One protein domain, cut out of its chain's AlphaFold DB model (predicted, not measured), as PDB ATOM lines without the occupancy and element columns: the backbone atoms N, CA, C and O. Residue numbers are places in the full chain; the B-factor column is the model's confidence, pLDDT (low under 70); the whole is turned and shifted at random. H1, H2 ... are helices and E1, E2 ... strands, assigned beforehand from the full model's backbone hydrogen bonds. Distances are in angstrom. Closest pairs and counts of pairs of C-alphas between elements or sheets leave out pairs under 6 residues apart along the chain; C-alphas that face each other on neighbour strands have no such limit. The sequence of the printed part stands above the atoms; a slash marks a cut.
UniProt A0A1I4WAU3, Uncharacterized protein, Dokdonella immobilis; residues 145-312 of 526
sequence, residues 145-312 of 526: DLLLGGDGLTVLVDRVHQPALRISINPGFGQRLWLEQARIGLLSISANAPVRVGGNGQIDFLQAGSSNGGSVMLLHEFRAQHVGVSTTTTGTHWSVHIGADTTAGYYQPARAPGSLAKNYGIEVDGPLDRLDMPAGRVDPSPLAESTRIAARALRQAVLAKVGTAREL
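What this domain is: This is residues 145 to 312 of the 526 residues of an uncharacterized protein of Dokdonella immobilis (UniProt A0A1I4WAU3). What shape does the backbone make? It is wound in stacked turns, a solenoid in which E4, E5 and E6 each fold back on themselves, with the long helix H2 lying lengthwise along one side, across the strands. At the end where E8 and E9 lie, H1 and the unnamed residues 270 to 288 follow the turns. What are its parts? The printed part has 168 residues, with nine named strands and two named helices; along the chain the strands E1 to E8 come first, then the helix H1, the strand E9 and the helix H2; the class is mixed, and the strands form one branched, twisted sheet whose neighbour pairs are parallel, with three or more neighbours beside E4 and beside E6. How large is it? It is compact, with a radius of gyration of the C-alphas of 15.2 A, and its outline is elongated, 52 by 34 by 30 A.

How they stand to each other: How do the first turns pair? E1, residues 145 to 149, is the parallel neighbour of E3, residues 161 to 169, with N 146 and O 166 2.8 A apart. E2, residues 154 to 158, and E3 lie on one side of E4, residues 175 to 191, both parallel to it, with N 155 and O 176 at 2.8 A and N 165 and O 186 at 2.8 A. E5, residues 195 to 210, lies on the other side, parallel, with N 177 and O 196 at 2.9 A. How does the sheet go on? E6, residues 216 to 231, is parallel to E5, with N 197 and O 216 at 2.9 A. On its other side lie E7, residues 237 to 241, and E8, residues 247 to 251, both parallel to E6, with N 217 and O 237 at 2.8 A and N 227 and O 247 at 2.9 A. E9, residues 266 to 269, is parallel to E7, with N 267 and O 238 at 2.9 A. Where are the helices? H1, residues 258 to 264, only grazes the sheet, with its residues 263 to 264. H2, residues 289 to 306, is on the sheet at a height of 8.5 A, over E2 and E5 and only just over E4, E6 and E7, with 3 of its C-alphas falling on each; it runs across the strands, at 88 degrees to E2 on the local plane. The closest C-alphas of H2 and E4 are those of Arg 299 and Trp 178, 6.1 A. What do the helix backbones show? Every O i to N i+4 pair is within hydrogen-bond range in H2; in H1 0 of 3 are, beside 4 of 4 O i to N i+3 pairs.

Where its parts are: Where do the first and last elements lie? E1 begins at C-alpha 145, (134.177, 174.936, 207.031), and H2, 25.9 A long, ends at C-alpha 306, (152.937, 166.575, 200.644). Where do strands bend? E3, 20.3 A long, bends by 81 degrees at residue 164. E4, E5 and E6 bend by 165, 166 and 158 degrees at residues 184, 203 and 224, and measure 10.4, 9.5 and 12.0 A from first to last C-alpha.

The domain as a whole: How far does it reach, and is it cut? The two C-alphas farthest apart are those of Gly 258 and Glu 311, 53.8 A, and the printed part has no cut. Which links are long? The link from E9 to H2 is long, with 19 residues; that from E8 to H1 is short, and the others are tight. Where is confidence low? The mean pLDDT of the printed part is 90.0, and residues 254 to 258, 278 to 282 and 309 to 312 are under 70.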
ATOM      1  N   ASP A 145     133.962 175.683 205.790       92.56
ATOM      2  CA  ASP A 145     134.177 174.936 207.031       92.56
ATOM      3  C   ASP A 145     134.895 173.603 206.739       92.56
ATOM      4  O   ASP A 145     134.361 172.701 206.085       92.56
ATOM      5  N   LEU A 146     136.118 173.475 207.250       95.56
ATOM      6  CA  LEU A 146     136.979 172.301 207.160       95.56
ATOM      7  C   LEU A 146     137.094 171.622 208.525       95.56
ATOM      8  O   LEU A 146     137.473 172.250 209.511       95.56
ATOM      9  N   LEU A 147     136.831 170.320 208.574       95.19
ATOM     10  CA  LEU A 147     136.978 169.487 209.768       95.19
ATOM     11  C   LEU A 147     138.122 168.499 209.538       95.19
ATOM     12  O   LEU A 147     138.016 167.621 208.688       95.19
ATOM     13  N   LEU A 148     139.219 168.634 210.274       96.44
ATOM     14  CA  LEU A 148     140.421 167.819 210.104       96.44
ATOM     15  C   LEU A 148     140.578 166.851 211.279       96.44
ATOM     16  O   LEU A 148     140.589 167.271 212.438       96.44
ATOM     17  N   GLY A 149     140.735 165.563 210.980       94.38
ATOM     18  CA  GLY A 149     140.934 164.515 211.975       94.38
ATOM     19  C   GLY A 149     141.789 163.352 211.470       94.38
ATOM     20  O   GLY A 149     141.921 163.126 210.269       94.38
ATOM     21  N   GLY A 150     142.357 162.599 212.410       93.69
ATOM     22  CA  GLY A 150     143.262 161.477 212.157       93.69
ATOM     23  C   GLY A 150     144.656 161.703 212.739       93.69
ATOM     24  O   GLY A 150     145.192 162.814 212.723       93.69
ATOM     25  N   ASP A 151     145.247 160.651 213.298       94.56
ATOM     26  CA  ASP A 151     146.587 160.718 213.885       94.56
ATOM     27  C   ASP A 151     147.647 160.906 212.798       94.56
ATOM     28  O   ASP A 151     147.557 160.310 211.731       94.56
ATOM     29  N   GLY A 152     148.652 161.748 213.033       95.19
ATOM     30  CA  GLY A 152     149.746 161.972 212.083       95.19
ATOM     31  C   GLY A 152     149.347 162.683 210.780       95.19
ATOM     32  O   GLY A 152     150.192 162.814 209.878       95.19
ATOM     33  N   LEU A 153     148.098 163.164 210.679       97.00
ATOM     34  CA  LEU A 153     147.589 163.921 209.537       97.00
ATOM     35  C   LEU A 153     148.474 165.142 209.264       97.00
ATOM     36  O   LEU A 153     148.828 165.906 210.160       97.00
ATOM     37  N   THR A 154     148.855 165.317 208.007       97.94
ATOM     38  CA  THR A 154     149.642 166.446 207.523       97.94
ATOM     39  C   THR A 154     148.877 167.134 206.407       97.94
ATOM     40  O   THR A 154     148.598 166.513 205.388       97.94
ATOM     41  N   VAL A 155     148.528 168.403 206.588       97.88
ATOM     42  CA  VAL A 155     147.728 169.163 205.624       97.88
ATOM     43  C   VAL A 155     148.504 170.379 205.146       97.88
ATOM     44  O   VAL A 155     148.986 171.176 205.950       97.88
ATOM     45  N   LEU A 156     148.594 170.525 203.828       97.62
ATOM     46  CA  LEU A 156     149.031 171.747 203.169       97.62
ATOM     47  C   LEU A 156     147.815 172.427 202.542       97.62
ATOM     48  O   LEU A 156     147.176 171.849 201.666       97.62
ATOM     49  N   VAL A 157     147.531 173.655 202.954       95.88
ATOM     50  CA  VAL A 157     146.564 174.540 202.298       95.88
ATOM     51  C   VAL A 157     147.368 175.467 201.386       95.88
ATOM     52  O   VAL A 157     147.980 176.416 201.860       95.88
ATOM     53  N   ASP A 158     147.447 175.143 200.098       92.00
ATOM     54  CA  ASP A 158     148.321 175.794 199.115       92.00
ATOM     55  C   ASP A 158     147.569 176.876 198.332       92.00
ATOM     56  O   ASP A 158     146.644 176.567 197.577       92.00
ATOM     57  N   ARG A 159     147.978 178.142 198.508       89.12
ATOM     58  CA  ARG A 159     147.501 179.323 197.765       89.12
ATOM     59  C   ARG A 159     145.976 179.398 197.687       89.12
ATOM     60  O   ARG A 159     145.389 179.645 196.635       89.12
ATOM     61  N   VAL A 160     145.318 179.152 198.818       89.25
ATOM     62  CA  VAL A 160     143.859 179.223 198.903       89.25
ATOM     63  C   VAL A 160     143.398 180.678 198.955       89.25
ATOM     64  O   VAL A 160     143.862 181.479 199.770       89.25
ATOM     65  N   HIS A 161     142.438 180.976 198.085       88.12
ATOM     66  CA  HIS A 161     141.708 182.228 197.953       88.12
ATOM     67  C   HIS A 161     140.228 181.976 198.251       88.12
ATOM     68  O   HIS A 161     139.534 181.359 197.440       88.12
ATOM     69  N   GLN A 162     139.751 182.421 199.414       86.44
ATOM     70  CA  GLN A 162     138.363 182.239 199.852       86.44
ATOM     71  C   GLN A 162     137.896 183.450 200.673       86.44
ATOM     72  O   GLN A 162     138.702 184.012 201.414       86.44
ATOM     73  N   PRO A 163     136.611 183.854 200.609       90.19
ATOM     74  CA  PRO A 163     136.090 184.888 201.502       90.19
ATOM     75  C   PRO A 163     136.237 184.496 202.975       90.19
ATOM     76  O   PRO A 163     136.693 185.295 203.787       90.19
ATOM     77  N   ALA A 164     135.923 183.242 203.304       93.19
ATOM     78  CA  ALA A 164     136.069 182.690 204.641       93.19
ATOM     79  C   ALA A 164     136.587 181.247 204.591       93.19
ATOM     80  O   ALA A 164     136.236 180.484 203.689       93.19
ATOM     81  N   LEU A 165     137.391 180.877 205.585       95.25
ATOM     82  CA  LEU A 165     137.841 179.519 205.846       95.25
ATOM     83  C   LEU A 165     137.935 179.290 207.355       95.25
ATOM     84  O   LEU A 165     138.694 179.949 208.060       95.25
ATOM     85  N   ARG A 166     137.180 178.324 207.854       97.12
ATOM     86  CA  ARG A 166     137.140 177.908 209.249       97.12
ATOM     87  C   ARG A 166     137.659 176.488 209.329       97.12
ATOM     88  O   ARG A 166     137.118 175.592 208.697       97.12
ATOM     89  N   ILE A 167     138.716 176.273 210.090       97.75
ATOM     90  CA  ILE A 167     139.390 174.990 210.223       97.75
ATOM     91  C   ILE A 167     139.202 174.515 211.656       97.75
ATOM     92  O   ILE A 167     139.652 175.159 212.599       97.75
ATOM     93  N   SER A 168     138.531 173.385 211.817       96.94
ATOM     94  CA  SER A 168     138.315 172.725 213.099       96.94
ATOM     95  C   SER A 168     139.129 171.443 213.148       96.94
ATOM     96  O   SER A 168     138.986 170.578 212.289       96.94
ATOM     97  N   ILE A 169     139.996 171.324 214.146       95.81
ATOM     98  CA  ILE A 169     140.968 170.241 214.266       95.81
ATOM     99  C   ILE A 169     140.562 169.334 215.428       95.81
ATOM    100  O   ILE A 169     140.761 169.672 216.601       95.81
ATOM    101  N   ASN A 170     139.932 168.208 215.082       88.19
ATOM    102  CA  ASN A 170     139.419 167.201 216.006       88.19
ATOM    103  C   ASN A 170     138.920 165.951 215.242       88.19
ATOM    104  O   ASN A 170     138.180 166.111 214.267       88.19
ATOM    105  N   PRO A 171     139.174 164.712 215.707       87.88
ATOM    106  CA  PRO A 171     140.132 164.282 216.733       87.88
ATOM    107  C   PRO A 171     141.490 163.876 216.137       87.88
ATOM    108  O   PRO A 171     141.605 163.642 214.936       87.88
ATOM    109  N   GLY A 172     142.511 163.728 216.984       88.50
ATOM    110  CA  GLY A 172     143.762 163.039 216.641       88.50
ATOM    111  C   GLY A 172     144.995 163.580 217.362       88.50
ATOM    112  O   GLY A 172     144.918 164.540 218.125       88.50
ATOM    113  N   PHE A 173     146.145 162.957 217.120       90.88
ATOM    114  CA  PHE A 173     147.436 163.331 217.699       90.88
ATOM    115  C   PHE A 173     148.502 163.598 216.629       90.88
ATOM    116  O   PHE A 173     148.510 162.982 215.566       90.88
ATOM    117  N   GLY A 174     149.451 164.497 216.914       92.12
ATOM    118  CA  GLY A 174     150.630 164.707 216.063       92.12
ATOM    119  C   GLY A 174     150.315 165.319 214.695       92.12
ATOM    120  O   GLY A 174     151.085 165.145 213.744       92.12
ATOM    121  N   GLN A 175     149.185 166.017 214.595       96.81
ATOM    122  CA  GLN A 175     148.739 166.639 213.360       96.81
ATOM    123  C   GLN A 175     149.594 167.862 213.014       96.81
ATOM    124  O   GLN A 175     150.117 168.554 213.895       96.81
ATOM    125  N   ARG A 176     149.746 168.128 211.717       98.19
ATOM    126  CA  ARG A 176     150.500 169.267 211.184       98.19
ATOM    127  C   ARG A 176     149.688 169.958 210.101       98.19
ATOM    128  O   ARG A 176     149.234 169.300 209.171       98.19
ATOM    129  N   LEU A 177     149.553 171.271 210.198       98.31
ATOM    130  CA  LEU A 177     148.859 172.099 209.221       98.31
ATOM    131  C   LEU A 177     149.759 173.269 208.831       98.31
ATOM    132  O   LEU A 177     150.252 173.985 209.702       98.31
ATOM    133  N   TRP A 178     149.947 173.464 207.529       98.44
ATOM    134  CA  TRP A 178     150.591 174.653 206.985       98.44
ATOM    135  C   TRP A 178     149.696 175.309 205.936       98.44
ATOM    136  O   TRP A 178     149.267 174.639 204.996       98.44
ATOM    137  N   LEU A 179     149.429 176.606 206.082       98.19
ATOM    138  CA  LEU A 179     148.770 177.407 205.052       98.19
ATOM    139  C   LEU A 179     149.827 178.216 204.296       98.19
ATOM    140  O   LEU A 179     150.451 179.114 204.851       98.19
ATOM    141  N   GLU A 180     150.046 177.888 203.030       95.19
ATOM    142  CA  GLU A 180     151.033 178.542 202.178       95.19
ATOM    143  C   GLU A 180     150.350 179.619 201.333       95.19
ATOM    144  O   GLU A 180     149.456 179.324 200.547       95.19
ATOM    145  N   GLN A 181     150.798 180.865 201.470       92.94
ATOM    146  CA  GLN A 181     150.396 182.013 200.654       92.94
ATOM    147  C   GLN A 181     148.875 182.210 200.583       92.94
ATOM    148  O   GLN A 181     148.318 182.530 199.531       92.94
ATOM    149  N   ALA A 182     148.194 182.020 201.711       91.62
ATOM    150  CA  ALA A 182     146.748 182.164 201.787       91.62
ATOM    151  C   ALA A 182     146.321 183.628 201.566       91.62
ATOM    152  O   ALA A 182     146.985 184.556 202.036       91.62
ATOM    153  N   ARG A 183     145.196 183.851 200.879       92.00
ATOM    154  CA  ARG A 183     144.501 185.149 200.885       92.00
ATOM    155  C   ARG A 183     143.048 184.928 201.260       92.00
ATOM    156  O   ARG A 183     142.262 184.452 200.440       92.00
ATOM    157  N   ILE A 184     142.722 185.212 202.513       91.62
ATOM    158  CA  ILE A 184     141.437 184.841 203.102       91.62
ATOM    159  C   ILE A 184     140.882 186.038 203.865       91.62
ATOM    160  O   ILE A 184     141.595 186.638 204.659       91.62
ATOM    161  N   GLY A 185     139.608 186.365 203.659       92.12
ATOM    162  CA  GLY A 185     138.948 187.414 204.435       92.12
ATOM    163  C   GLY A 185     138.858 187.034 205.913       92.12
ATOM    164  O   GLY A 185     139.539 187.610 206.753       92.12
ATOM    165  N   LEU A 186     138.089 185.992 206.233       96.19
ATOM    166  CA  LEU A 186     138.025 185.398 207.572       96.19
ATOM    167  C   LEU A 186     138.748 184.049 207.623       96.19
ATOM    168  O   LEU A 186     138.259 183.076 207.056       96.19
ATOM    169  N   LEU A 187     139.850 183.954 208.365       97.94
ATOM    170  CA  LEU A 187     140.477 182.681 208.726       97.94
ATOM    171  C   LEU A 187     140.197 182.373 210.197       97.94
ATOM    172  O   LEU A 187     140.712 183.054 211.080       97.94
ATOM    173  N   SER A 188     139.415 181.329 210.465       98.06
ATOM    174  CA  SER A 188     139.183 180.818 211.817       98.06
ATOM    175  C   SER A 188     139.881 179.474 211.991       98.06
ATOM    176  O   SER A 188     139.710 178.588 211.162       98.06
ATOM    177  N   ILE A 189     140.660 179.283 213.050       97.75
ATOM    178  CA  ILE A 189     141.326 178.013 213.354       97.75
ATOM    179  C   ILE A 189     140.961 177.625 214.778       97.75
ATOM    180  O   ILE A 189     141.248 178.365 215.709       97.75
ATOM    181  N   SER A 190     140.360 176.458 214.968       96.00
ATOM    182  CA  SER A 190     140.033 175.923 216.286       96.00
ATOM    183  C   SER A 190     140.630 174.532 216.458       96.00
ATOM    184  O   SER A 190     140.510 173.682 215.578       96.00
ATOM    185  N   ALA A 191     141.293 174.294 217.586       94.19
ATOM    186  CA  ALA A 191     141.931 173.019 217.886       94.19
ATOM    187  C   ALA A 191     141.480 172.472 219.241       94.19
ATOM    188  O   ALA A 191     141.650 173.118 220.273       94.19
ATOM    189  N   ASN A 192     140.956 171.247 219.239       91.62
ATOM    190  CA  ASN A 192     140.700 170.474 220.461       91.62
ATOM    191  C   ASN A 192     141.674 169.287 220.612       91.62
ATOM    192  O   ASN A 192     141.725 168.609 221.635       91.62
ATOM    193  N   ALA A 193     142.511 169.055 219.604       89.88
ATOM    194  CA  ALA A 193     143.514 168.000 219.584       89.88
ATOM    195  C   ALA A 193     144.936 168.595 219.520       89.88
ATOM    196  O   ALA A 193     145.085 169.715 219.023       89.88
ATOM    197  N   PRO A 194     145.983 167.886 219.993       92.81
ATOM    198  CA  PRO A 194     147.361 168.359 219.897       92.81
ATOM    199  C   PRO A 194     147.790 168.491 218.433       92.81
ATOM    200  O   PRO A 194     147.885 167.500 217.701       92.81
ATOM    201  N   VAL A 195     148.076 169.720 218.011       96.44
ATOM    202  CA  VAL A 195     148.392 170.045 216.615       96.44
ATOM    203  C   VAL A 195     149.491 171.094 216.514       96.44
ATOM    204  O   VAL A 195     149.630 171.958 217.377       96.44
ATOM    205  N   ARG A 196     150.270 171.039 215.433       98.31
ATOM    206  CA  ARG A 196     151.167 172.121 215.019       98.31
ATOM    207  C   ARG A 196     150.568 172.828 213.812       98.31
ATOM    208  O   ARG A 196     150.457 172.218 212.752       98.31
ATOM    209  N   VAL A 197     150.193 174.088 213.973       98.19
ATOM    210  CA  VAL A 197     149.610 174.908 212.907       98.19
ATOM    211  C   VAL A 197     150.542 176.065 212.607       98.19
ATOM    212  O   VAL A 197     151.040 176.699 213.529       98.19
ATOM    213  N   GLY A 198     150.752 176.366 211.334       98.25
ATOM    214  CA  GLY A 198     151.386 177.604 210.911       98.25
ATOM    215  C   GLY A 198     150.946 178.003 209.515       98.25
ATOM    216  O   GLY A 198     150.150 177.313 208.876       98.25
ATOM    217  N   GLY A 199     151.453 179.126 209.041       97.88
ATOM    218  CA  GLY A 199     151.201 179.560 207.681       97.88
ATOM    219  C   GLY A 199     151.588 181.005 207.452       97.88
ATOM    220  O   GLY A 199     151.895 181.731 208.392       97.88
ATOM    221  N   ASN A 200     151.541 181.401 206.188       97.50
ATOM    222  CA  ASN A 200     151.805 182.754 205.733       97.50
ATOM    223  C   ASN A 200     150.725 183.211 204.744       97.50
ATOM    224  O   ASN A 200     150.002 182.404 204.151       97.50
ATOM    225  N   GLY A 201     150.607 184.527 204.573       95.19
ATOM    226  CA  GLY A 201     149.621 185.104 203.665       95.19
ATOM    227  C   GLY A 201     149.021 186.418 204.148       95.19
ATOM    228  O   GLY A 201     149.522 187.043 205.083       95.19
ATOM    229  N   GLN A 202     147.945 186.831 203.483       94.62
ATOM    230  CA  GLN A 202     147.162 188.026 203.796       94.62
ATOM    231  C   GLN A 202     145.798 187.613 204.337       94.62
ATOM    232  O   GLN A 202     145.067 186.883 203.667       94.62
ATOM    233  N   ILE A 203     145.476 188.078 205.539       95.12
ATOM    234  CA  ILE A 203     144.240 187.750 206.238       95.12
ATOM    235  C   ILE A 203     143.572 189.053 206.681       95.12
ATOM    236  O   ILE A 203     144.242 189.929 207.218       95.12
ATOM    237  N   ASP A 204     142.264 189.211 206.508       93.81
ATOM    238  CA  ASP A 204     141.598 190.398 207.062       93.81
ATOM    239  C   ASP A 204     141.264 190.171 208.544       93.81
ATOM    240  O   ASP A 204     141.628 190.975 209.400       93.81
ATOM    241  N   PHE A 205     140.668 189.022 208.870       96.56
ATOM    242  CA  PHE A 205     140.317 188.589 210.221       96.56
ATOM    243  C   PHE A 205     140.901 187.208 210.521       96.56
ATOM    244  O   PHE A 205     140.418 186.194 210.020       96.56
ATOM    245  N   LEU A 206     141.925 187.159 211.372       97.88
ATOM    246  CA  LEU A 206     142.478 185.931 211.928       97.88
ATOM    247  C   LEU A 206     141.840 185.660 213.292       97.88
ATOM    248  O   LEU A 206     142.042 186.416 214.239       97.88
ATOM    249  N   GLN A 207     141.109 184.560 213.411       97.38
ATOM    250  CA  GLN A 207     140.571 184.061 214.670       97.38
ATOM    251  C   GLN A 207     141.208 182.714 214.980       97.38
ATOM    252  O   GLN A 207     141.142 181.796 214.168       97.38
ATOM    253  N   ALA A 208     141.820 182.563 216.147       96.50
ATOM    254  CA  ALA A 208     142.463 181.313 216.513       96.50
ATOM    255  C   ALA A 208     142.099 180.891 217.934       96.50
ATOM    256  O   ALA A 208     142.103 181.700 218.859       96.50
ATOM    257  N   GLY A 209     141.781 179.612 218.101       94.81
ATOM    258  CA  GLY A 209     141.348 179.020 219.352       94.81
ATOM    259  C   GLY A 209     141.994 177.667 219.613       94.81
ATOM    260  O   GLY A 209     142.117 176.847 218.704       94.81
ATOM    261  N   SER A 210     142.381 177.407 220.858       92.25
ATOM    262  CA  SER A 210     142.800 176.069 221.287       92.25
ATOM    263  C   SER A 210     142.266 175.751 222.676       92.25
ATOM    264  O   SER A 210     142.393 176.551 223.604       92.25
ATOM    265  N   SER A 211     141.702 174.554 222.815       90.06
ATOM    266  CA  SER A 211     141.367 173.933 224.097       90.06
ATOM    267  C   SER A 211     142.344 172.819 224.478       90.06
ATOM    268  O   SER A 211     142.100 172.094 225.441       90.06
ATOM    269  N   ASN A 212     143.460 172.678 223.752       90.25
ATOM    270  CA  ASN A 212     144.454 171.635 223.983       90.25
ATOM    271  C   ASN A 212     145.847 172.199 224.319       90.25
ATOM    272  O   ASN A 212     146.436 172.951 223.541       90.25
ATOM    273  N   GLY A 213     146.398 171.791 225.467       89.06
ATOM    274  CA  GLY A 213     147.701 172.259 225.951       89.06
ATOM    275  C   GLY A 213     148.903 171.724 225.168       89.06
ATOM    276  O   GLY A 213     149.996 172.243 225.319       89.06
ATOM    277  N   GLY A 214     148.727 170.708 224.317       91.06
ATOM    278  CA  GLY A 214     149.782 170.179 223.445       91.06
ATOM    279  C   GLY A 214     149.892 170.878 222.086       91.06
ATOM    280  O   GLY A 214     150.701 170.465 221.254       91.06
ATOM    281  N   SER A 215     149.060 171.889 221.826       95.12
ATOM    282  CA  SER A 215     149.026 172.589 220.542       95.12
ATOM    283  C   SER A 215     150.108 173.662 220.424       95.12
ATOM    284  O   SER A 215     150.464 174.333 221.391       95.12
ATOM    285  N   VAL A 216     150.610 173.852 219.206       96.94
ATOM    286  CA  VAL A 216     151.603 174.867 218.847       96.94
ATOM    287  C   VAL A 216     151.085 175.636 217.635       96.94
ATOM    288  O   VAL A 216     150.966 175.084 216.543       96.94
ATOM    289  N   MET A 217     150.771 176.910 217.838       97.62
ATOM    290  CA  MET A 217     150.057 177.778 216.904       97.62
ATOM    291  C   MET A 217     150.995 178.904 216.445       97.62
ATOM    292  O   MET A 217     151.169 179.925 217.113       97.62
ATOM    293  N   LEU A 218     151.653 178.683 215.310       98.44
ATOM    294  CA  LEU A 218     152.716 179.505 214.729       98.44
ATOM    295  C   LEU A 218     152.165 180.438 213.647       98.44
ATOM    296  O   LEU A 218     152.380 180.225 212.458       98.44
ATOM    297  N   LEU A 219     151.403 181.449 214.059       98.38
ATOM    298  CA  LEU A 219     150.590 182.286 213.168       98.38
ATOM    299  C   LEU A 219     151.243 183.644 212.852       98.38
ATOM    300  O   LEU A 219     150.621 184.506 212.236       98.38
ATOM    301  N   HIS A 220     152.493 183.848 213.267       98.12
ATOM    302  CA  HIS A 220     153.213 185.115 213.127       98.12
ATOM    303  C   HIS A 220     153.669 185.443 211.697       98.12
ATOM    304  O   HIS A 220     154.128 186.551 211.455       98.12
ATOM    305  N   GLU A 221     153.556 184.526 210.735       97.69
ATOM    306  CA  GLU A 221     153.860 184.839 209.329       97.69
ATOM    307  C   GLU A 221     152.620 185.309 208.536       97.69
ATOM    308  O   GLU A 221     152.725 185.649 207.353       97.69
ATOM    309  N   PHE A 222     151.440 185.381 209.167       97.69
ATOM    310  CA  PHE A 222     150.262 186.009 208.569       97.69
ATOM    311  C   PHE A 222     150.279 187.524 208.748       97.69
ATOM    312  O   PHE A 222     150.479 188.043 209.844       97.69
ATOM    313  N   ARG A 223     149.957 188.248 207.674       95.81
ATOM    314  CA  ARG A 223     149.648 189.678 207.736       95.81
ATOM    315  C   ARG A 223     148.150 189.838 207.944       95.81
ATOM    316  O   ARG A 223     147.395 189.689 206.985       95.81
ATOM    317  N   ALA A 224     147.753 190.093 209.189       95.50
ATOM    318  CA  ALA A 224     146.358 190.209 209.596       95.50
ATOM    319  C   ALA A 224     145.960 191.654 209.944       95.50
ATOM    320  O   ALA A 224     146.689 192.331 210.674       95.50
ATOM    321  N   GLN A 225     144.796 192.121 209.473       93.44
ATOM    322  CA  GLN A 225     144.238 193.412 209.918       93.44
ATOM    323  C   GLN A 225     143.605 193.296 211.310       93.44
ATOM    324  O   GLN A 225     143.746 194.187 212.144       93.44
ATOM    325  N   HIS A 226     142.956 192.166 211.586       96.00
ATOM    326  CA  HIS A 226     142.362 191.851 212.877       96.00
ATOM    327  C   HIS A 226     142.854 190.490 213.360       96.00
ATOM    328  O   HIS A 226     142.815 189.512 212.613       96.00
ATOM    329  N   VAL A 227     143.289 190.414 214.615       96.62
ATOM    330  CA  VAL A 227     143.744 189.177 215.259       96.62
ATOM    331  C   VAL A 227     142.942 188.959 216.533       96.62
ATOM    332  O   VAL A 227     142.934 189.804 217.417       96.62
ATOM    333  N   GLY A 228     142.277 187.818 216.644       95.19
ATOM    334  CA  GLY A 228     141.609 187.371 217.859       95.19
ATOM    335  C   GLY A 228     142.141 186.008 218.263       95.19
ATOM    336  O   GLY A 228     141.897 185.023 217.568       95.19
ATOM    337  N   VAL A 229     142.848 185.932 219.384       93.62
ATOM    338  CA  VAL A 229     143.295 184.658 219.957       93.62
ATOM    339  C   VAL A 229     142.458 184.354 221.189       93.62
ATOM    340  O   VAL A 229     142.275 185.209 222.048       93.62
ATOM    341  N   SER A 230     141.943 183.135 221.278       89.81
ATOM    342  CA  SER A 230     141.190 182.649 222.428       89.81
ATOM    343  C   SER A 230     141.813 181.364 222.938       89.81
ATOM    344  O   SER A 230     141.908 180.363 222.230       89.81
ATOM    345  N   THR A 231     142.232 181.369 224.191       85.38
ATOM    346  CA  THR A 231     142.718 180.163 224.849       85.38
ATOM    347  C   THR A 231     141.777 179.788 225.979       85.38
ATOM    348  O   THR A 231     141.297 180.644 226.721       85.38
ATOM    349  N   THR A 232     141.486 178.498 226.120       82.38
ATOM    350  CA  THR A 232     140.723 177.978 227.264       82.38
ATOM    351  C   THR A 232     141.558 177.073 228.163       82.38
ATOM    352  O   THR A 232     141.089 176.671 229.225       82.38
ATOM    353  N   THR A 233     142.813 176.804 227.788       84.19
ATOM    354  CA  THR A 233     143.727 175.921 228.518       84.19
ATOM    355  C   THR A 233     145.161 176.449 228.505       84.19
ATOM    356  O   THR A 233     145.555 177.207 227.622       84.19
ATOM    357  N   THR A 234     145.957 176.061 229.493       84.94
ATOM    358  CA  THR A 234     147.383 176.399 229.556       84.94
ATOM    359  C   THR A 234     148.220 175.476 228.670       84.94
ATOM    360  O   THR A 234     147.811 174.357 228.367       84.94
ATOM    361  N   GLY A 235     149.435 175.903 228.320       86.69
ATOM    362  CA  GLY A 235     150.426 175.068 227.627       86.69
ATOM    363  C   GLY A 235     150.381 175.141 226.100       86.69
ATOM    364  O   GLY A 235     151.371 174.797 225.458       86.69
ATOM    365  N   THR A 236     149.296 175.658 225.508       91.00
ATOM    366  CA  THR A 236     149.298 175.979 224.077       91.00
ATOM    367  C   THR A 236     150.341 177.058 223.794       91.00
ATOM    368  O   THR A 236     150.289 178.137 224.381       91.00
ATOM    369  N   HIS A 237     151.251 176.789 222.860       94.00
ATOM    370  CA  HIS A 237     152.207 177.788 222.387       94.00
ATOM    371  C   HIS A 237     151.559 178.662 221.317       94.00
ATOM    372  O   HIS A 237     151.103 178.134 220.302       94.00
ATOM    373  N   TRP A 238     151.546 179.978 221.509       95.56
ATOM    374  CA  TRP A 238     150.963 180.933 220.568       95.56
ATOM    375  C   TRP A 238     152.017 181.888 220.028       95.56
ATOM    376  O   TRP A 238     152.820 182.420 220.788       95.56
ATOM    377  N   SER A 239     151.965 182.169 218.726       97.69
ATOM    378  CA  SER A 239     152.665 183.317 218.152       97.69
ATOM    379  C   SER A 239     151.853 183.999 217.058       97.69
ATOM    380  O   SER A 239     151.232 183.314 216.245       97.69
ATOM    381  N   VAL A 240     151.861 185.331 217.038       97.75
ATOM    382  CA  VAL A 240     151.112 186.170 216.083       97.75
ATOM    383  C   VAL A 240     151.937 187.378 215.644       97.75
ATOM    384  O   VAL A 240     152.896 187.752 216.316       97.75
ATOM    385  N   HIS A 241     151.548 187.999 214.534       97.19
ATOM    386  CA  HIS A 241     152.091 189.282 214.094       97.19
ATOM    387  C   HIS A 241     151.093 190.400 214.381       97.19
ATOM    388  O   HIS A 241     149.895 190.248 214.134       97.19
ATOM    389  N   ILE A 242     151.594 191.526 214.882       96.00
ATOM    390  CA  ILE A 242     150.820 192.749 215.088       96.00
ATOM    391  C   ILE A 242     151.522 193.857 214.306       96.00
ATOM    392  O   ILE A 242     152.625 194.273 214.642       96.00
ATOM    393  N   GLY A 243     150.889 194.323 213.234       92.38
ATOM    394  CA  GLY A 243     151.377 195.437 212.430       92.38
ATOM    395  C   GLY A 243     150.932 196.800 212.966       92.38
ATOM    396  O   GLY A 243     150.173 196.913 213.931       92.38
ATOM    397  N   ALA A 244     151.366 197.862 212.280       88.50
ATOM    398  CA  ALA A 244     150.998 199.243 212.604       88.50
ATOM    399  C   ALA A 244     149.493 199.539 212.453       88.50
ATOM    400  O   ALA A 244     148.983 200.448 213.100       88.50
ATOM    401  N   ASP A 245     148.759 198.747 211.679       88.12
ATOM    402  CA  ASP A 245     147.311 198.919 211.492       88.12
ATOM    403  C   ASP A 245     146.514 197.718 212.021       88.12
ATOM    404  O   ASP A 245     145.301 197.640 211.845       88.12
ATOM    405  N   THR A 246     147.179 196.780 212.704       93.50
ATOM    406  CA  THR A 246     146.519 195.592 213.243       93.50
ATOM    407  C   THR A 246     145.757 195.934 214.521       93.50
ATOM    408  O   THR A 246     146.299 196.556 215.442       93.50
ATOM    409  N   THR A 247     144.504 195.484 214.588       92.69
ATOM    410  CA  THR A 247     143.713 195.413 215.822       92.69
ATOM    411  C   THR A 247     143.820 193.997 216.376       92.69
ATOM    412  O   THR A 247     143.386 193.049 215.725       92.69
ATOM    413  N   ALA A 248     144.407 193.828 217.558       92.50
ATOM    414  CA  ALA A 248     144.659 192.510 218.129       92.50
ATOM    415  C   ALA A 248     144.021 192.375 219.512       92.50
ATOM    416  O   ALA A 248     144.139 193.278 220.331       92.50
ATOM    417  N   GLY A 249     143.384 191.235 219.768       91.12
ATOM    418  CA  GLY A 249     142.816 190.871 221.058       91.12
ATOM    419  C   GLY A 249     143.223 189.460 221.474       91.12
ATOM    420  O   GLY A 249     143.295 188.546 220.646       91.12
ATOM    421  N   TYR A 250     143.457 189.273 222.770       88.38
ATOM    422  CA  TYR A 250     143.746 187.981 223.378       88.38
ATOM    423  C   TYR A 250     142.791 187.718 224.536       88.38
ATOM    424  O   TYR A 250     142.777 188.440 225.531       88.38
ATOM    425  N   TYR A 251     142.000 186.658 224.422       84.50
ATOM    426  CA  TYR A 251     141.077 186.221 225.457       84.50
ATOM    427  C   TYR A 251     141.616 184.991 226.189       84.50
ATOM    428  O   TYR A 251     141.964 183.981 225.578       84.50
ATOM    429  N   GLN A 252     141.584 185.063 227.519       76.19
ATOM    430  CA  GLN A 252     141.777 183.934 228.424       76.19
ATOM    431  C   GLN A 252     140.569 183.813 229.367       76.19
ATOM    432  O   GLN A 252     139.858 184.801 229.583       76.19
ATOM    433  N   PRO A 253     140.325 182.646 229.985       70.19
ATOM    434  CA  PRO A 253     139.213 182.483 230.906       70.19
ATOM    435  C   PRO A 253     139.394 183.394 232.127       70.19
ATOM    436  O   PRO A 253     140.463 183.426 232.735       70.19
ATOM    437  N   ALA A 254     138.326 184.074 232.551       57.34
ATOM    438  CA  ALA A 254     138.341 185.047 233.654       57.34
ATOM    439  C   ALA A 254     138.832 184.500 235.018       57.34
ATOM    440  O   ALA A 254     139.060 185.267 235.948       57.34
ATOM    441  N   ARG A 255     138.986 183.175 235.161       56.38
ATOM    442  CA  ARG A 255     139.389 182.487 236.399       56.38
ATOM    443  C   ARG A 255     140.886 182.166 236.490       56.38
ATOM    444  O   ARG A 255     141.257 181.355 237.334       56.38
ATOM    445  N   ALA A 256     141.742 182.780 235.672       61.44
ATOM    446  CA  ALA A 256     143.196 182.593 235.727       61.44
ATOM    447  C   ALA A 256     143.946 183.782 236.384       61.44
ATOM    448  O   ALA A 256     144.732 184.442 235.707       61.44
ATOM    449  N   PRO A 257     143.729 184.113 237.677       62.34
ATOM    450  CA  PRO A 257     144.437 185.219 238.315       62.34
ATOM    451  C   PRO A 257     145.892 184.861 238.672       62.34
ATOM    452  O   PRO A 257     146.230 183.710 238.959       62.34
ATOM    453  N   GLY A 258     146.748 185.883 238.744       67.94
ATOM    454  CA  GLY A 258     148.079 185.793 239.350       67.94
ATOM    455  C   GLY A 258     149.082 184.967 238.541       67.94
ATOM    456  O   GLY A 258     149.238 185.154 237.340       67.94
ATOM    457  N   SER A 259     149.805 184.061 239.201       73.12
ATOM    458  CA  SER A 259     150.871 183.262 238.577       73.12
ATOM    459  C   SER A 259     150.383 182.314 237.478       73.12
ATOM    460  O   SER A 259     151.177 181.956 236.613       73.12
ATOM    461  N   LEU A 260     149.097 181.937 237.474       72.31
ATOM    462  CA  LEU A 260     148.509 181.074 236.444       72.31
ATOM    463  C   LEU A 260     148.423 181.761 235.077       72.31
ATOM    464  O   LEU A 260     148.556 181.081 234.061       72.31
ATOM    465  N   ALA A 261     148.270 183.089 235.040       71.88
ATOM    466  CA  ALA A 261     148.219 183.861 233.796       71.88
ATOM    467  C   ALA A 261     149.512 183.723 232.968       71.88
ATOM    468  O   ALA A 261     149.478 183.737 231.740       71.88
ATOM    469  N   LYS A 262     150.653 183.475 233.630       74.19
ATOM    470  CA  LYS A 262     151.952 183.240 232.974       74.19
ATOM    471  C   LYS A 262     151.973 181.983 232.101       74.19
ATOM    472  O   LYS A 262     152.795 181.881 231.197       74.19
ATOM    473  N   ASN A 263     151.066 181.037 232.344       79.62
ATOM    474  CA  ASN A 263     150.972 179.786 231.588       79.62
ATOM    475  C   ASN A 263     150.108 179.909 230.318       79.62
ATOM    476  O   ASN A 263     149.935 178.924 229.595       79.62
ATOM    477  N   TYR A 264     149.574 181.103 230.053       81.00
ATOM    478  CA  TYR A 264     148.828 181.465 228.848       81.00
ATOM    479  C   TYR A 264     149.667 182.365 227.924       81.00
ATOM    480  O   TYR A 264     149.139 183.248 227.259       81.00
ATOM    481  N   GLY A 265     150.990 182.175 227.910       86.31
ATOM    482  CA  GLY A 265     151.913 183.011 227.147       86.31
ATOM    483  C   GLY A 265     151.569 183.108 225.656       86.31
ATOM    484  O   GLY A 265     151.063 182.167 225.039       86.31
ATOM    485  N   ILE A 266     151.880 184.266 225.081       92.38
ATOM    486  CA  ILE A 266     151.797 184.534 223.649       92.38
ATOM    487  C   ILE A 266     153.037 185.302 223.206       92.38
ATOM    488  O   ILE A 266     153.430 186.288 223.827       92.38
ATOM    489  N   GLU A 267     153.642 184.844 222.115       96.00
ATOM    490  CA  GLU A 267     154.740 185.533 221.455       96.00
ATOM    491  C   GLU A 267     154.221 186.458 220.349       96.00
ATOM    492  O   GLU A 267     153.381 186.077 219.534       96.00
ATOM    493  N   VAL A 268     154.733 187.682 220.294       96.50
ATOM    494  CA  VAL A 268     154.282 188.695 219.338       96.50
ATOM    495  C   VAL A 268     155.450 189.169 218.487       96.50
ATOM    496  O   VAL A 268     156.487 189.606 218.991       96.50
ATOM    497  N   ASP A 269     155.257 189.110 217.176       97.38
ATOM    498  CA  ASP A 269     156.072 189.816 216.199       97.38
ATOM    499  C   ASP A 269     155.475 191.207 215.969       97.38
ATOM    500  O   ASP A 269     154.488 191.353 215.250       97.38
ATOM    501  N   GLY A 270     156.019 192.220 216.647       95.19
ATOM    502  CA  GLY A 270     155.499 193.587 216.609       95.19
ATOM    503  C   GLY A 270     155.383 194.249 217.992       95.19
ATOM    504  O   GLY A 270     155.938 193.743 218.969       95.19
ATOM    505  N   PRO A 271     154.695 195.403 218.085       92.00
ATOM    506  CA  PRO A 271     154.476 196.133 219.333       92.00
ATOM    507  C   PRO A 271     153.545 195.365 220.288       92.00
ATOM    508  O   PRO A 271     152.382 195.104 219.979       92.00
ATOM    509  N   LEU A 272     154.067 195.014 221.466       90.56
ATOM    510  CA  LEU A 272     153.370 194.223 222.492       90.56
ATOM    511  C   LEU A 272     152.186 194.963 223.128       90.56
ATOM    512  O   LEU A 272     151.181 194.352 223.475       90.56
ATOM    513  N   ASP A 273     152.311 196.280 223.273       87.69
ATOM    514  CA  ASP A 273     151.344 197.180 223.909       87.69
ATOM    515  C   ASP A 273     150.038 197.337 223.115       87.69
ATOM    516  O   ASP A 273     149.059 197.875 223.628       87.69
ATOM    517  N   ARG A 274     150.004 196.832 221.877       88.62
ATOM    518  CA  ARG A 274     148.825 196.838 221.003       88.62
ATOM    519  C   ARG A 274     147.968 195.582 221.084       88.62
ATOM    520  O   ARG A 274     146.950 195.506 220.397       88.62
ATOM    521  N   LEU A 275     148.372 194.601 221.885       89.12
ATOM    522  CA  LEU A 275     147.546 193.438 222.168       89.12
ATOM    523  C   LEU A 275     146.521 193.794 223.252       89.12
ATOM    524  O   LEU A 275     146.873 193.926 224.424       89.12
ATOM    525  N   ASP A 276     145.254 193.932 222.864       88.44
ATOM    526  CA  ASP A 276     144.158 194.138 223.810       88.44
ATOM    527  C   ASP A 276     143.916 192.861 224.629       88.44
ATOM    528  O   ASP A 276     143.826 191.754 224.089       88.44
ATOM    529  N   MET A 277     143.829 193.001 225.950       78.88
ATOM    530  CA  MET A 277     143.732 191.885 226.890       78.88
ATOM    531  C   MET A 277     142.756 192.219 228.021       78.88
ATOM    532  O   MET A 277     142.859 193.293 228.622       78.88
ATOM    533  N   PRO A 278     141.855 191.295 228.411       66.88
ATOM    534  CA  PRO A 278     141.036 191.489 229.596       66.88
ATOM    535  C   PRO A 278     141.910 191.566 230.859       66.88
ATOM    536  O   PRO A 278     142.970 190.940 230.961       66.88
ATOM    537  N   ALA A 279     141.454 192.340 231.847       50.81
ATOM    538  CA  ALA A 279     142.170 192.587 233.095       50.81
ATOM    539  C   ALA A 279     142.487 191.269 233.843       50.81
ATOM    540  O   ALA A 279     141.603 190.643 234.420       50.81
ATOM    541  N   GLY A 280     143.755 190.837 233.811       55.59
ATOM    542  CA  GLY A 280     144.223 189.567 234.403       55.59
ATOM    543  C   GLY A 280     145.624 189.095 233.964       55.59
ATOM    544  O   GLY A 280     146.114 188.112 234.504       55.59
ATOM    545  N   ARG A 281     146.253 189.833 233.032       65.12
ATOM    546  CA  ARG A 281     147.679 189.893 232.637       65.12
ATOM    547  C   ARG A 281     148.367 188.566 232.297       65.12
ATOM    548  O   ARG A 281     149.193 188.065 233.055       65.12
ATOM    549  N   VAL A 282     148.080 188.071 231.091       68.94
ATOM    550  CA  VAL A 282     149.110 187.388 230.292       68.94
ATOM    551  C   VAL A 282     150.238 188.388 230.051       68.94
ATOM    552  O   VAL A 282     149.958 189.539 229.721       68.94
ATOM    553  N   ASP A 283     151.486 187.965 230.229       76.19
ATOM    554  CA  ASP A 283     152.648 188.751 229.813       76.19
ATOM    555  C   ASP A 283     152.995 188.341 228.374       76.19
ATOM    556  O   ASP A 283     153.577 187.267 228.178       76.19
ATOM    557  N   PRO A 284     152.608 189.125 227.347       87.38
ATOM    558  CA  PRO A 284     153.052 188.861 225.990       87.38
ATOM    559  C   PRO A 284     154.568 189.057 225.915       87.38
ATOM    560  O   PRO A 284     155.120 189.994 226.496       87.38
ATOM    561  N   SER A 285     155.250 188.187 225.180       92.75
ATOM    562  CA  SER A 285     156.698 188.264 224.982       92.75
ATOM    563  C   SER A 285     157.042 188.573 223.525       92.75
ATOM    564  O   SER A 285     156.280 188.220 222.624       92.75
ATOM    565  N   PRO A 286     158.201 189.191 223.247       96.75
ATOM    566  CA  PRO A 286     158.693 189.308 221.878       96.75
ATOM    567  C   PRO A 286     158.842 187.932 221.218       96.75
ATOM    568  O   PRO A 286     159.215 186.963 221.882       96.75
ATOM    569  N   LEU A 287     158.597 187.859 219.908       97.81
ATOM    570  CA  LEU A 287     158.779 186.635 219.128       97.81
ATOM    571  C   LEU A 287     160.222 186.116 219.212       97.81
ATOM    572  O   LEU A 287     161.173 186.784 218.780       97.81
ATOM    573  N   ALA A 288     160.373 184.891 219.715       97.62
ATOM    574  CA  ALA A 288     161.659 184.237 219.881       97.62
ATOM    575  C   ALA A 288     162.184 183.655 218.558       97.62
ATOM    576  O   ALA A 288     161.432 183.183 217.701       97.62
ATOM    577  N   GLU A 289     163.510 183.611 218.404       98.00
ATOM    578  CA  GLU A 289     164.128 182.998 217.219       98.00
ATOM    579  C   GLU A 289     163.861 181.488 217.138       98.00
ATOM    580  O   GLU A 289     163.660 180.948 216.050       98.00
ATOM    581  N   SER A 290     163.766 180.804 218.281       97.81
ATOM    582  CA  SER A 290     163.356 179.396 218.349       97.81
ATOM    583  C   SER A 290     161.969 179.171 217.739       97.81
ATOM    584  O   SER A 290     161.770 178.186 217.026       97.81
ATOM    585  N   THR A 291     161.033 180.098 217.949       98.19
ATOM    586  CA  THR A 291     159.681 180.051 217.377       98.19
ATOM    587  C   THR A 291     159.703 180.275 215.862       98.19
ATOM    588  O   THR A 291     159.033 179.539 215.133       98.19
ATOM    589  N   ARG A 292     160.545 181.189 215.354       98.31
ATOM    590  CA  ARG A 292     160.773 181.361 213.901       98.31
ATOM    591  C   ARG A 292     161.379 180.110 213.263       98.31
ATOM    592  O   ARG A 292     160.952 179.667 212.197       98.31
ATOM    593  N   ILE A 293     162.372 179.501 213.913       98.31
ATOM    594  CA  ILE A 293     162.962 178.227 213.474       98.31
ATOM    595  C   ILE A 293     161.897 177.123 213.455       98.31
ATOM    596  O   ILE A 293     161.806 176.393 212.469       98.31
ATOM    597  N   ALA A 294     161.059 177.029 214.490       98.19
ATOM    598  CA  ALA A 294     159.986 176.042 214.563       98.19
ATOM    599  C   ALA A 294     158.951 176.210 213.438       98.19
ATOM    600  O   ALA A 294     158.504 175.205 212.882       98.19
ATOM    601  N   ALA A 295     158.605 177.447 213.062       98.44
ATOM    602  CA  ALA A 295     157.695 177.722 211.948       98.44
ATOM    603  C   ALA A 295     158.298 177.285 210.607       98.44
ATOM    604  O   ALA A 295     157.675 176.520 209.869       98.44
ATOM    605  N   ARG A 296     159.557 177.658 210.341       98.31
ATOM    606  CA  ARG A 296     160.290 177.220 209.140       98.31
ATOM    607  C   ARG A 296     160.409 175.697 209.060       98.31
ATOM    608  O   ARG A 296     160.176 175.122 207.997       98.31
ATOM    609  N   ALA A 297     160.721 175.039 210.176       98.31
ATOM    610  CA  ALA A 297     160.810 173.582 210.254       98.31
ATOM    611  C   ALA A 297     159.448 172.910 210.015       98.31
ATOM    612  O   ALA A 297     159.376 171.915 209.292       98.31
ATOM    613  N   LEU A 298     158.359 173.462 210.568       98.56
ATOM    614  CA  LEU A 298     157.001 172.981 210.307       98.56
ATOM    615  C   LEU A 298     156.665 173.087 208.816       98.56
ATOM    616  O   LEU A 298     156.255 172.088 208.226       98.56
ATOM    617  N   ARG A 299     156.889 174.254 208.201       97.88
ATOM    618  CA  ARG A 299     156.674 174.474 206.764       97.88
ATOM    619  C   ARG A 299     157.423 173.446 205.924       97.88
ATOM    620  O   ARG A 299     156.820 172.781 205.087       97.88
ATOM    621  N   GLN A 300     158.726 173.290 206.161       97.12
ATOM    622  CA  GLN A 300     159.564 172.341 205.425       97.12
ATOM    623  C   GLN A 300     159.074 170.900 205.592       97.12
ATOM    624  O   GLN A 300     158.962 170.182 204.602       97.12
ATOM    625  N   ALA A 301     158.725 170.489 206.814       96.62
ATOM    626  CA  ALA A 301     158.218 169.146 207.083       96.62
ATOM    627  C   ALA A 301     156.882 168.868 206.374       96.62
ATOM    628  O   ALA A 301     156.684 167.773 205.848       96.62
ATOM    629  N   VAL A 302     155.970 169.847 206.340       97.12
ATOM    630  CA  VAL A 302     154.688 169.716 205.633       97.12
ATOM    631  C   VAL A 302     154.912 169.641 204.123       97.12
ATOM    632  O   VAL A 302     154.425 168.707 203.488       97.12
ATOM    633  N   LEU A 303     155.688 170.566 203.550       93.31
ATOM    634  CA  LEU A 303     155.983 170.585 202.113       93.31
ATOM    635  C   LEU A 303     156.688 169.302 201.655       93.31
ATOM    636  O   LEU A 303     156.288 168.714 200.654       93.31
ATOM    637  N   ALA A 304     157.677 168.822 202.413       92.44
ATOM    638  CA  ALA A 304     158.394 167.588 202.098       92.44
ATOM    639  C   ALA A 304     157.470 166.360 202.088       92.44
ATOM    640  O   ALA A 304     157.633 165.477 201.252       92.44
ATOM    641  N   LYS A 305     156.483 166.303 202.993       92.06
ATOM    642  CA  LYS A 305     155.563 165.163 203.097       92.06
ATOM    643  C   LYS A 305     154.433 165.207 202.063       92.06
ATOM    644  O   LYS A 305     153.954 164.155 201.655       92.06
ATOM    645  N   VAL A 306     153.994 166.399 201.658       88.69
ATOM    646  CA  VAL A 306     152.937 166.575 200.644       88.69
ATOM    647  C   VAL A 306     153.503 166.520 199.212       88.69
ATOM    648  O   VAL A 306     152.771 166.169 198.289       88.69
ATOM    649  N   GLY A 307     154.798 166.796 199.020       84.06
ATOM    650  CA  GLY A 307     155.490 166.721 197.726       84.06
ATOM    651  C   GLY A 307     155.310 167.970 196.862       84.06
ATOM    652  O   GLY A 307     154.838 169.004 197.332       84.06
ATOM    653  N   THR A 308     155.677 167.903 195.583       73.94
ATOM    654  CA  THR A 308     155.485 169.003 194.619       73.94
ATOM    655  C   THR A 308     154.013 169.171 194.251       73.94
ATOM    656  O   THR A 308     153.204 168.258 194.430       73.94
ATOM    657  N   ALA A 309     153.625 170.374 193.817       63.97
ATOM    658  CA  ALA A 309     152.269 170.630 193.346       63.97
ATOM    659  C   ALA A 309     151.993 169.775 192.105       63.97
ATOM    660  O   ALA A 309     152.736 169.853 191.131       63.97
ATOM    661  N   ARG A 310     150.918 168.981 192.134       61.25
ATOM    662  CA  ARG A 310     150.370 168.407 190.907       61.25
ATOM    663  C   ARG A 310     149.931 169.578 190.035       61.25
ATOM    664  O   ARG A 310     149.192 170.438 190.518       61.25
ATOM    665  N   GLU A 311     150.381 169.619 188.785       57.00
ATOM    666  CA  GLU A 311     149.783 170.490 187.775       57.00
ATOM    667  C   GLU A 311     148.350 170.002 187.552       57.00
ATOM    668  O   GLU A 311     148.064 169.128 186.736       57.00
ATOM    669  N   LEU A 312     147.430 170.499 188.374       58.38
ATOM    670  CA  LEU A 312     146.020 170.434 188.047       58.38
ATOM    671  C   LEU A 312     145.841 171.306 186.812       58.38
ATOM    672  O   LEU A 312     146.388 172.413 186.790       58.38
TER     673      LEU A 312